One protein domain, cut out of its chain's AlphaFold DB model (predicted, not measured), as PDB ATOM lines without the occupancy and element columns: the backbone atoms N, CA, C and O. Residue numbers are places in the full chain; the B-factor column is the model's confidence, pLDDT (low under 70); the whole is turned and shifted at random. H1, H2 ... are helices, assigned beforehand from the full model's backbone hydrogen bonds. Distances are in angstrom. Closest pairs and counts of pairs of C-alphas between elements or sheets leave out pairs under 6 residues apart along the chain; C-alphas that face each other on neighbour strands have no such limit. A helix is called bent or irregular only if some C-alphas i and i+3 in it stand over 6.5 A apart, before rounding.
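AT A GLANCE: This is residues 9 to 93 of the 107 residues of an uncharacterized protein of Auxenochlorella protothecoides (UniProt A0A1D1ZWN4). Look for two helical hairpins set crosswise: H3 and H4 run side by side as one, H1 and H2 make the other, and the end of H2 meets the H3 and H4 pair from the side, roughly as the stem of a T. The long helix H4 runs on past H3, and its residues 87 to 93 stick out free. The printed part has 85 residues with four named helices, in the order H1, H2, H3, H4, and no named strand; the class is all helix. It is only just loose, close to compact, with a radius of gyration of the C-alphas of 14.4 A, and its outline is flat, 38 by 37 by 20 A.

HOW THE PARTS SIT: Begin with H4, residues 69 to 93, the longest helix, which has a kink of 30 degrees near residue 76. It is irregular: C-alphas 70 and 73 are 7.8 A apart. With its residues 70 to 81 alone it touches H3, residues 46 to 55; their closest C-alphas, those of Glu 48 and Leu 78, are 5.0 A apart. This pair is a hairpin at a shallow tilt of 13 degrees, opposite ways. Next find H2, residues 30 to 44, the hub, which touches the three other helices. H2 and H4 only just touch, with 3 pairs of C-alphas within 8 A, the closest those of Val 44 and Leu 82 at 7.4 A; at 71 degrees they are only just about perpendicular. H2 and H3 only just touch, and only at the corner by their tight link, with 3 pairs of C-alphas within 8 A; the closest are those of Arg 42 and Val 49, 5.7 A apart. H1, residues 9 to 21, touches H2 with residues 11 to 15 alone, closest at the C-alphas of Leu 15 and Leu 32, 5.4 A. These two form a hairpin, opposite ways at a shallow tilt of 34.9 degrees, only just short of steep. H1 is apart from H3 and H4. In H1, H2 and H3 every backbone O i to N i+4 pair is within hydrogen-bond range; in H4 18 of 21 are.

IN THESE COORDINATES: Find C-alpha 69 at (118.522, 158.732, 148.108); from there H4 runs 35.0 A to C-alpha 93 at (145.653, 168.204, 128.135). H2 spans 21.4 A from Ser 30 to Val 44, and H3 14.2 A from Pro 46 to Cys 55. H1 begins at C-alpha 9, (138.443, 180.837, 148.780), and covers 18.4 A to Lys 21.

THE WHOLE: The two C-alphas farthest apart are those of Lys 21 and Phe 73, at 38.7 A. The printed part has no cut. The link from H1 to H2 is short, and the one from H3 to H4, residues 56 to 68, is long. The mean pLDDT of the printed part is 82.1; look for values under 70 at residues 58 to 67 and 92 to 93.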
ATOM      1  N   ASP A   9     137.095 180.331 148.486       82.62
ATOM      2  CA  ASP A   9     138.443 180.837 148.780       82.62
ATOM      3  C   ASP A   9     138.876 180.632 150.248       82.62
ATOM      4  O   ASP A   9     139.982 180.171 150.530       82.62
ATOM      5  N   ARG A  10     137.978 180.898 151.208       85.12
ATOM      6  CA  ARG A  10     138.253 180.684 152.637       85.12
ATOM      7  C   ARG A  10     138.395 179.207 152.971       85.12
ATOM      8  O   ARG A  10     139.221 178.867 153.812       85.12
ATOM      9  N   VAL A  11     137.603 178.347 152.333       86.19
ATOM     10  CA  VAL A  11     137.666 176.895 152.539       86.19
ATOM     11  C   VAL A  11     138.994 176.347 152.020       86.19
ATOM     12  O   VAL A  11     139.672 175.628 152.751       86.19
ATOM     13  N   PHE A  12     139.419 176.754 150.821       88.12
ATOM     14  CA  PHE A  12     140.714 176.359 150.262       88.12
ATOM     15  C   PHE A  12     141.884 176.837 151.127       88.12
ATOM     16  O   PHE A  12     142.767 176.047 151.457       88.12
ATOM     17  N   ARG A  13     141.860 178.095 151.585       90.12
ATOM     18  CA  ARG A  13     142.885 178.633 152.497       90.12
ATOM     19  C   ARG A  13     142.937 177.900 153.836       90.12
ATOM     20  O   ARG A  13     144.024 177.616 154.334       90.12
ATOM     21  N   ALA A  14     141.780 177.589 154.416       89.25
ATOM     22  CA  ALA A  14     141.703 176.838 155.665       89.25
ATOM     23  C   ALA A  14     142.219 175.401 155.496       89.25
ATOM     24  O   ALA A  14     142.924 174.902 156.372       89.25
ATOM     25  N   LEU A  15     141.919 174.753 154.366       89.69
ATOM     26  CA  LEU A  15     142.447 173.430 154.045       89.69
ATOM     27  C   LEU A  15     143.970 173.452 153.875       89.69
ATOM     28  O   LEU A  15     144.650 172.598 154.436       89.69
ATOM     29  N   GLU A  16     144.512 174.433 153.151       91.25
ATOM     30  CA  GLU A  16     145.959 174.589 152.970       91.25
ATOM     31  C   GLU A  16     146.671 174.789 154.316       91.25
ATOM     32  O   GLU A  16     147.673 174.135 154.606       91.25
ATOM     33  N   ASP A  17     146.134 175.659 155.174       93.31
ATOM     34  CA  ASP A  17     146.674 175.890 156.512       93.31
ATOM     35  C   ASP A  17     146.611 174.631 157.393       93.31
ATOM     36  O   ASP A  17     147.598 174.276 158.042       93.31
ATOM     37  N   CYS A  18     145.491 173.906 157.353       91.19
ATOM     38  CA  CYS A  18     145.337 172.634 158.053       91.19
ATOM     39  C   CYS A  18     146.340 171.587 157.548       91.19
ATOM     40  O   CYS A  18     147.019 170.954 158.352       91.19
ATOM     41  N   SER A  19     146.501 171.455 156.229       90.75
ATOM     42  CA  SER A  19     147.445 170.520 155.607       90.75
ATOM     43  C   SER A  19     148.895 170.834 155.985       90.75
ATOM     44  O   SER A  19     149.651 169.928 156.335       90.75
ATOM     45  N   ARG A  20     149.272 172.121 156.027       92.69
ATOM     46  CA  ARG A  20     150.597 172.555 156.501       92.69
ATOM     47  C   ARG A  20     150.840 172.214 157.969       92.69
ATOM     48  O   ARG A  20     151.951 171.831 158.326       92.69
ATOM     49  N   LYS A  21     149.822 172.361 158.821       92.44
ATOM     50  CA  LYS A  21     149.909 172.063 160.261       92.44
ATOM     51  C   LYS A  21     149.865 170.563 160.560       92.44
ATOM     52  O   LYS A  21     150.482 170.115 161.523       92.44
ATOM     53  N   HIS A  22     149.178 169.787 159.723       90.25
ATOM     54  CA  HIS A  22     148.926 168.360 159.915       90.25
ATOM     55  C   HIS A  22     149.332 167.514 158.688       90.25
ATOM     56  O   HIS A  22     148.522 166.739 158.179       90.25
ATOM     57  N   PRO A  23     150.599 167.562 158.231       86.75
ATOM     58  CA  PRO A  23     151.019 166.934 156.972       86.75
ATOM     59  C   PRO A  23     150.958 165.398 156.979       86.75
ATOM     60  O   PRO A  23     150.997 164.772 155.926       86.75
ATOM     61  N   ARG A  24     150.890 164.774 158.161       89.69
ATOM     62  CA  ARG A  24     150.800 163.311 158.335       89.69
ATOM     63  C   ARG A  24     149.441 162.837 158.850       89.69
ATOM     64  O   ARG A  24     149.302 161.656 159.137       89.69
ATOM     65  N   GLN A  25     148.486 163.749 159.025       86.31
ATOM     66  CA  GLN A  25     147.184 163.451 159.625       86.31
ATOM     67  C   GLN A  25     146.061 164.027 158.754       86.31
ATOM     68  O   GLN A  25     145.438 165.030 159.118       86.31
ATOM     69  N   PRO A  26     145.822 163.442 157.566       80.12
ATOM     70  CA  PRO A  26     144.800 163.929 156.646       80.12
ATOM     71  C   PRO A  26     143.387 163.820 157.236       80.12
ATOM     72  O   PRO A  26     142.500 164.566 156.818       80.12
ATOM     73  N   GLU A  27     143.164 162.950 158.231       86.88
ATOM     74  CA  GLU A  27     141.860 162.836 158.888       86.88
ATOM     75  C   GLU A  27     141.460 164.114 159.636       86.88
ATOM     76  O   GLU A  27     140.280 164.463 159.667       86.88
ATOM     77  N   VAL A  28     142.435 164.867 160.159       88.31
ATOM     78  CA  VAL A  28     142.198 166.121 160.894       88.31
ATOM     79  C   VAL A  28     141.597 167.181 159.972       88.31
ATOM     80  O   VAL A  28     140.738 167.959 160.382       88.31
ATOM     81  N   CYS A  29     141.996 167.170 158.700       89.06
ATOM     82  CA  CYS A  29     141.509 168.101 157.691       89.06
ATOM     83  C   CYS A  29     140.340 167.538 156.871       89.06
ATOM     84  O   CYS A  29     139.865 168.225 155.975       89.06
ATOM     85  N   SER A  30     139.836 166.332 157.167       85.19
ATOM     86  CA  SER A  30     138.837 165.632 156.341       85.19
ATOM     87  C   SER A  30     137.574 166.459 156.071       85.19
ATOM     88  O   SER A  30     137.089 166.498 154.941       85.19
ATOM     89  N   GLN A  31     137.079 167.196 157.071       82.62
ATOM     90  CA  GLN A  31     135.916 168.076 156.902       82.62
ATOM     91  C   GLN A  31     136.208 169.260 155.967       82.62
ATOM     92  O   GLN A  31     135.361 169.627 155.153       82.62
ATOM     93  N   LEU A  32     137.412 169.834 156.054       86.31
ATOM     94  CA  LEU A  32     137.860 170.901 155.159       86.31
ATOM     95  C   LEU A  32     138.107 170.369 153.746       86.31
ATOM     96  O   LEU A  32     137.750 171.043 152.787       86.31
ATOM     97  N   SER A  33     138.639 169.154 153.609       85.06
ATOM     98  CA  SER A  33     138.812 168.474 152.324       85.06
ATOM     99  C   SER A  33     137.470 168.212 151.646       85.06
ATOM    100  O   SER A  33     137.320 168.499 150.463       85.06
ATOM    101  N   ALA A  34     136.470 167.736 152.393       84.00
ATOM    102  CA  ALA A  34     135.118 167.540 151.875       84.00
ATOM    103  C   ALA A  34     134.480 168.871 151.441       84.00
ATOM    104  O   ALA A  34     133.894 168.957 150.364       84.00
ATOM    105  N   ALA A  35     134.638 169.929 152.243       83.31
ATOM    106  CA  ALA A  35     134.155 171.264 151.895       83.31
ATOM    107  C   ALA A  35     134.867 171.852 150.669       83.31
ATOM    108  O   ALA A  35     134.220 172.447 149.811       83.31
ATOM    109  N   ALA A  36     136.181 171.655 150.553       85.31
ATOM    110  CA  ALA A  36     136.963 172.084 149.402       85.31
ATOM    111  C   ALA A  36     136.562 171.321 148.133       85.31
ATOM    112  O   ALA A  36     136.389 171.942 147.088       85.31
ATOM    113  N   GLY A  37     136.344 170.006 148.236       84.31
ATOM    114  CA  GLY A  37     135.817 169.186 147.147       84.31
ATOM    115  C   GLY A  37     134.456 169.690 146.672       84.31
ATOM    116  O   GLY A  37     134.262 169.910 145.482       84.31
ATOM    117  N   TRP A  38     133.547 169.997 147.601       83.56
ATOM    118  CA  TRP A  38     132.238 170.561 147.259       83.56
ATOM    119  C   TRP A  38     132.343 171.930 146.574       83.56
ATOM    120  O   TRP A  38     131.633 172.217 145.614       83.56
ATOM    121  N   CYS A  39     133.278 172.764 147.025       85.94
ATOM    122  CA  CYS A  39     133.575 174.047 146.400       85.94
ATOM    123  C   CYS A  39     134.152 173.920 144.987       85.94
ATOM    124  O   CYS A  39     133.778 174.695 144.107       85.94
ATOM    125  N   ALA A  40     135.030 172.942 144.757       83.44
ATOM    126  CA  ALA A  40     135.558 172.646 143.430       83.44
ATOM    127  C   ALA A  40     134.435 172.192 142.489       83.44
ATOM    128  O   ALA A  40     134.268 172.758 141.413       83.44
ATOM    129  N   VAL A  41     133.590 171.264 142.938       85.19
ATOM    130  CA  VAL A  41     132.438 170.777 142.168       85.19
ATOM    131  C   VAL A  41     131.470 171.920 141.836       85.19
ATOM    132  O   VAL A  41     131.080 172.078 140.682       85.19
ATOM    133  N   ARG A  42     131.165 172.803 142.799       85.69
ATOM    134  CA  ARG A  42     130.317 173.988 142.570       85.69
ATOM    135  C   ARG A  42     130.915 174.972 141.563       85.69
ATOM    136  O   ARG A  42     130.166 175.667 140.888       85.69
ATOM    137  N   SER A  43     132.242 175.068 141.478       84.44
ATOM    138  CA  SER A  43     132.901 175.958 140.514       84.44
ATOM    139  C   SER A  43     132.745 175.487 139.066       84.44
ATOM    140  O   SER A  43     132.744 176.317 138.161       84.44
ATOM    141  N   VAL A  44     132.566 174.178 138.870       87.12
ATOM    142  CA  VAL A  44     132.426 173.538 137.559       87.12
ATOM    143  C   VAL A  44     130.954 173.385 137.170       87.12
ATOM    144  O   VAL A  44     130.561 173.784 136.078       87.12
ATOM    145  N   CYS A  45     130.138 172.867 138.089       88.75
ATOM    146  CA  CYS A  45     128.723 172.544 137.891       88.75
ATOM    147  C   CYS A  45     127.854 173.282 138.931       88.75
ATOM    148  O   CYS A  45     127.305 172.665 139.849       88.75
ATOM    149  N   PRO A  46     127.768 174.630 138.878       87.12
ATOM    150  CA  PRO A  46     127.085 175.415 139.907       87.12
ATOM    151  C   PRO A  46     125.582 175.126 139.975       87.12
ATOM    152  O   PRO A  46     125.015 175.144 141.067       87.12
ATOM    153  N   SER A  47     124.949 174.860 138.831       87.69
ATOM    154  CA  SER A  47     123.508 174.614 138.718       87.69
ATOM    155  C   SER A  47     123.117 173.259 139.303       87.69
ATOM    156  O   SER A  47     122.142 173.150 140.043       87.69
ATOM    157  N   GLU A  48     123.905 172.228 139.016       89.19
ATOM    158  CA  GLU A  48     123.677 170.862 139.477       89.19
ATOM    159  C   GLU A  48     123.909 170.766 140.990       89.19
ATOM    160  O   GLU A  48     123.133 170.128 141.702       89.19
ATOM    161  N   VAL A  49     124.917 171.476 141.509       85.50
ATOM    162  CA  VAL A  49     125.132 171.599 142.959       85.50
ATOM    163  C   VAL A  49     123.962 172.299 143.643       85.50
ATOM    164  O   VAL A  49     123.511 171.825 144.685       85.50
ATOM    165  N   ASP A  50     123.445 173.388 143.070       85.12
ATOM    166  CA  ASP A  50     122.279 174.090 143.621       85.12
ATOM    167  C   ASP A  50     121.039 173.179 143.638       85.12
ATOM    168  O   ASP A  50     120.334 173.104 144.643       85.12
ATOM    169  N   ALA A  51     120.835 172.379 142.584       86.56
ATOM    170  CA  ALA A  51     119.758 171.393 142.518       86.56
ATOM    171  C   ALA A  51     119.890 170.292 143.587       86.56
ATOM    172  O   ALA A  51     118.892 169.899 144.201       86.56
ATOM    173  N   VAL A  52     121.108 169.802 143.847       86.25
ATOM    174  CA  VAL A  52     121.376 168.829 144.918       86.25
ATOM    175  C   VAL A  52     121.143 169.451 146.300       86.25
ATOM    176  O   VAL A  52     120.511 168.817 147.147       86.25
ATOM    177  N   GLU A  53     121.608 170.682 146.541       82.56
ATOM    178  CA  GLU A  53     121.390 171.401 147.807       82.56
ATOM    179  C   GLU A  53     119.895 171.657 148.057       82.56
ATOM    180  O   GLU A  53     119.387 171.341 149.139       82.56
ATOM    181  N   ALA A  54     119.178 172.131 147.034       84.00
ATOM    182  CA  ALA A  54     117.739 172.365 147.075       84.00
ATOM    183  C   ALA A  54     116.963 171.071 147.352       84.00
ATOM    184  O   ALA A  54     116.087 171.048 148.219       84.00
ATOM    185  N   CYS A  55     117.317 169.970 146.681       84.50
ATOM    186  CA  CYS A  55     116.688 168.672 146.910       84.50
ATOM    187  C   CYS A  55     116.976 168.123 148.317       84.50
ATOM    188  O   CYS A  55     116.090 167.573 148.972       84.50
ATOM    189  N   ALA A  56     118.196 168.313 148.825       80.38
ATOM    190  CA  ALA A  56     118.565 167.919 150.181       80.38
ATOM    191  C   ALA A  56     117.912 168.796 151.270       80.38
ATOM    192  O   ALA A  56     118.125 168.539 152.458       80.38
ATOM    193  N   GLY A  57     117.150 169.831 150.889       73.00
ATOM    194  CA  GLY A  57     116.553 170.798 151.809       73.00
ATOM    195  C   GLY A  57     117.600 171.615 152.566       73.00
ATOM    196  O   GLY A  57     117.346 172.051 153.691       73.00
ATOM    197  N   ARG A  58     118.803 171.779 151.999       66.12
ATOM    198  CA  ARG A  58     119.907 172.522 152.615       66.12
ATOM    199  C   ARG A  58     120.040 173.892 151.961       66.12
ATOM    200  O   ARG A  58     119.856 174.048 150.761       66.12
ATOM    201  N   GLY A  59     120.339 174.896 152.783       58.56
ATOM    202  CA  GLY A  59     120.655 176.233 152.288       58.56
ATOM    203  C   GLY A  59     121.996 176.255 151.546       58.56
ATOM    204  O   GLY A  59     122.806 175.341 151.731       58.56
ATOM    205  N   PRO A  60     122.254 177.313 150.760       53.81
ATOM    206  CA  PRO A  60     123.496 177.454 150.011       53.81
ATOM    207  C   PRO A  60     124.700 177.358 150.955       53.81
ATOM    208  O   PRO A  60     124.693 177.970 152.024       53.81
ATOM    209  N   GLY A  61     125.728 176.596 150.571       55.44
ATOM    210  CA  GLY A  61     127.006 176.530 151.290       55.44
ATOM    211  C   GLY A  61     127.044 175.569 152.483       55.44
ATOM    212  O   GLY A  61     127.971 175.645 153.292       55.44
ATOM    213  N   MET A  62     126.072 174.660 152.603       55.25
ATOM    214  CA  MET A  62     126.171 173.520 153.516       55.25
ATOM    215  C   MET A  62     126.721 172.305 152.776       55.25
ATOM    216  O   MET A  62     126.042 171.730 151.932       55.25
ATOM    217  N   THR A  63     127.909 171.841 153.166       57.91
ATOM    218  CA  THR A  63     128.412 170.532 152.743       57.91
ATOM    219  C   THR A  63     127.450 169.440 153.218       57.91
ATOM    220  O   THR A  63     127.226 169.314 154.427       57.91
ATOM    221  N   PRO A  64     126.853 168.639 152.320       54.72
ATOM    222  CA  PRO A  64     125.993 167.552 152.750       54.72
ATOM    223  C   PRO A  64     126.859 166.445 153.378       54.72
ATOM    224  O   PRO A  64     127.732 165.907 152.702       54.72
ATOM    225  N   PRO A  65     126.630 166.037 154.644       56.91
ATOM    226  CA  PRO A  65     127.312 164.869 155.201       56.91
ATOM    227  C   PRO A  65     126.841 163.568 154.533       56.91
ATOM    228  O   PRO A  65     127.595 162.601 154.498       56.91
ATOM    229  N   ARG A  66     125.606 163.548 154.001       63.34
ATOM    230  CA  ARG A  66     125.031 162.529 153.105       63.34
ATOM    231  C   ARG A  66     123.904 163.164 152.290       63.34
ATOM    232  O   ARG A  66     123.045 163.833 152.871       63.34
ATOM    233  N   VAL A  67     123.902 162.951 150.977       68.25
ATOM    234  CA  VAL A  67     122.774 163.307 150.104       68.25
ATOM    235  C   VAL A  67     121.711 162.207 150.236       68.25
ATOM    236  O   VAL A  67     122.061 161.027 150.162       68.25
ATOM    237  N   PRO A  68     120.436 162.538 150.507       75.06
ATOM    238  CA  PRO A  68     119.395 161.525 150.622       75.06
ATOM    239  C   PRO A  68     119.148 160.833 149.273       75.06
ATOM    240  O   PRO A  68     119.218 161.460 148.221       75.06
ATOM    241  N   HIS A  69     118.789 159.546 149.308       78.38
ATOM    242  CA  HIS A  69     118.522 158.732 148.108       78.38
ATOM    243  C   HIS A  69     117.300 159.215 147.299       78.38
ATOM    244  O   HIS A  69     117.047 158.780 146.180       78.38
ATOM    245  N   THR A  70     116.506 160.127 147.855       81.50
ATOM    246  CA  THR A  70     115.442 160.826 147.127       81.50
ATOM    247  C   THR A  70     115.994 161.823 146.105       81.50
ATOM    248  O   THR A  70     115.279 162.186 145.181       81.50
ATOM    249  N   CYS A  71     117.258 162.231 146.251       85.94
ATOM    250  CA  CYS A  71     117.948 163.170 145.368       85.94
ATOM    251  C   CYS A  71     118.892 162.486 144.375       85.94
ATOM    252  O   CYS A  71     119.755 163.137 143.789       85.94
ATOM    253  N   SER A  72     118.760 161.168 144.183       85.69
ATOM    254  CA  SER A  72     119.641 160.397 143.298       85.69
ATOM    255  C   SER A  72     119.624 160.893 141.852       85.69
ATOM    256  O   SER A  72     120.622 160.742 141.160       85.69
ATOM    257  N   PHE A  73     118.522 161.499 141.401       89.88
ATOM    258  CA  PHE A  73     118.446 162.111 140.076       89.88
ATOM    259  C   PHE A  73     119.343 163.353 139.969       89.88
ATOM    260  O   PHE A  73     120.127 163.465 139.039       89.88
ATOM    261  N   GLN A  74     119.293 164.254 140.953       90.00
ATOM    262  CA  GLN A  74     120.136 165.454 140.972       90.00
ATOM    263  C   GLN A  74     121.618 165.090 141.106       90.00
ATOM    264  O   GLN A  74     122.466 165.739 140.506       90.00
ATOM    265  N   VAL A  75     121.923 164.025 141.856       87.69
ATOM    266  CA  VAL A  75     123.285 163.482 141.947       87.69
ATOM    267  C   VAL A  75     123.753 162.927 140.601       87.69
ATOM    268  O   VAL A  75     124.887 163.190 140.231       87.69
ATOM    269  N   GLN A  76     122.899 162.223 139.849       89.62
ATOM    270  CA  GLN A  76     123.242 161.748 138.500       89.62
ATOM    271  C   GLN A  76     123.526 162.905 137.541       89.62
ATOM    272  O   GLN A  76     124.539 162.883 136.858       89.62
ATOM    273  N   CYS A  77     122.694 163.953 137.536       90.81
ATOM    274  CA  CYS A  77     122.960 165.135 136.709       90.81
ATOM    275  C   CYS A  77     124.285 165.822 137.077       90.81
ATOM    276  O   CYS A  77     124.982 166.330 136.203       90.81
ATOM    277  N   LEU A  78     124.630 165.841 138.367       89.50
ATOM    278  CA  LEU A  78     125.904 166.378 138.831       89.50
ATOM    279  C   LEU A  78     127.091 165.535 138.349       89.50
ATOM    280  O   LEU A  78     128.090 166.103 137.918       89.50
ATOM    281  N   ASP A  79     126.974 164.210 138.418       89.75
ATOM    282  CA  ASP A  79     127.997 163.266 137.958       89.75
ATOM    283  C   ASP A  79     128.244 163.418 136.452       89.75
ATOM    284  O   ASP A  79     129.369 163.662 136.031       89.75
ATOM    285  N   GLU A  80     127.169 163.456 135.662       91.81
ATOM    286  CA  GLU A  80     127.222 163.617 134.206       91.81
ATOM    287  C   GLU A  80     127.854 164.965 133.800       91.81
ATOM    288  O   GLU A  80     128.629 165.051 132.846       91.81
ATOM    289  N   CYS A  81     127.593 166.032 134.568       91.81
ATOM    290  CA  CYS A  81     128.257 167.322 134.378       91.81
ATOM    291  C   CYS A  81     129.763 167.262 134.695       91.81
ATOM    292  O   CYS A  81     130.572 167.855 133.974       91.81
ATOM    293  N   LEU A  82     130.152 166.548 135.757       88.94
ATOM    294  CA  LEU A  82     131.553 166.378 136.140       88.94
ATOM    295  C   LEU A  82     132.322 165.534 135.122       88.94
ATOM    296  O   LEU A  82     133.424 165.929 134.746       88.94
ATOM    297  N   GLU A  83     131.743 164.432 134.647       89.50
ATOM    298  CA  GLU A  83     132.317 163.592 133.589       89.50
ATOM    299  C   GLU A  83     132.525 164.405 132.308       89.50
ATOM    300  O   GLU A  83     133.648 164.502 131.814       89.50
ATOM    301  N   ALA A  84     131.495 165.126 131.854       88.19
ATOM    302  CA  ALA A  84     131.591 165.973 130.666       88.19
ATOM    303  C   ALA A  84     132.630 167.102 130.796       88.19
ATOM    304  O   ALA A  84     133.077 167.657 129.786       88.19
ATOM    305  N   HIS A  85     132.991 167.504 132.020       87.00
ATOM    306  CA  HIS A  85     134.067 168.463 132.259       87.00
ATOM    307  C   HIS A  85     135.440 167.789 132.352       87.00
ATOM    308  O   HIS A  85     136.415 168.341 131.845       87.00
ATOM    309  N   ALA A  86     135.520 166.598 132.947       84.56
ATOM    310  CA  ALA A  86     136.731 165.785 132.988       84.56
ATOM    311  C   ALA A  86     137.206 165.435 131.571       84.56
ATOM    312  O   ALA A  86     138.349 165.735 131.232       84.56
ATOM    313  N   GLU A  87     136.301 164.973 130.703       84.69
ATOM    314  CA  GLU A  87     136.601 164.673 129.296       84.69
ATOM    315  C   GLU A  87     137.159 165.896 128.546       84.69
ATOM    316  O   GLU A  87     138.048 165.779 127.703       84.69
ATOM    317  N   ARG A  88     136.675 167.106 128.864       78.81
ATOM    318  CA  ARG A  88     137.178 168.356 128.265       78.81
ATOM    319  C   ARG A  88     138.562 168.734 128.776       78.81
ATOM    320  O   ARG A  88     139.359 169.249 127.998       78.81
ATOM    321  N   LEU A  89     138.841 168.507 130.059       76.25
ATOM    322  CA  LEU A  89     140.164 168.740 130.641       76.25
ATOM    323  C   LEU A  89     141.193 167.763 130.068       76.25
ATOM    324  O   LEU A  89     142.317 168.166 129.780       76.25
ATOM    325  N   GLU A  90     140.810 166.505 129.860       73.25
ATOM    326  CA  GLU A  90     141.651 165.499 129.208       73.25
ATOM    327  C   GLU A  90     141.894 165.841 127.732       73.25
ATOM    328  O   GLU A  90     143.032 165.776 127.269       73.25
ATOM    329  N   ALA A  91     140.868 166.306 127.012       70.19
ATOM    330  CA  ALA A  91     141.004 166.762 125.628       70.19
ATOM    331  C   ALA A  91     141.888 168.019 125.480       70.19
ATOM    332  O   ALA A  91     142.613 168.145 124.495       70.19
ATOM    333  N   ASP A  92     141.858 168.946 126.445       58.50
ATOM    334  CA  ASP A  92     142.748 170.118 126.469       58.50
ATOM    335  C   ASP A  92     144.189 169.732 126.857       58.50
ATOM    336  O   ASP A  92     145.155 170.237 126.279       58.50
ATOM    337  N   ALA A  93     144.351 168.764 127.767       59.94
ATOM    338  CA  ALA A  93     145.653 168.204 128.135       59.94
ATOM    339  C   ALA A  93     146.310 167.402 126.992       59.94
ATOM    340  O   ALA A  93     147.538 167.305 126.941       59.94
TER     341      ALA A  93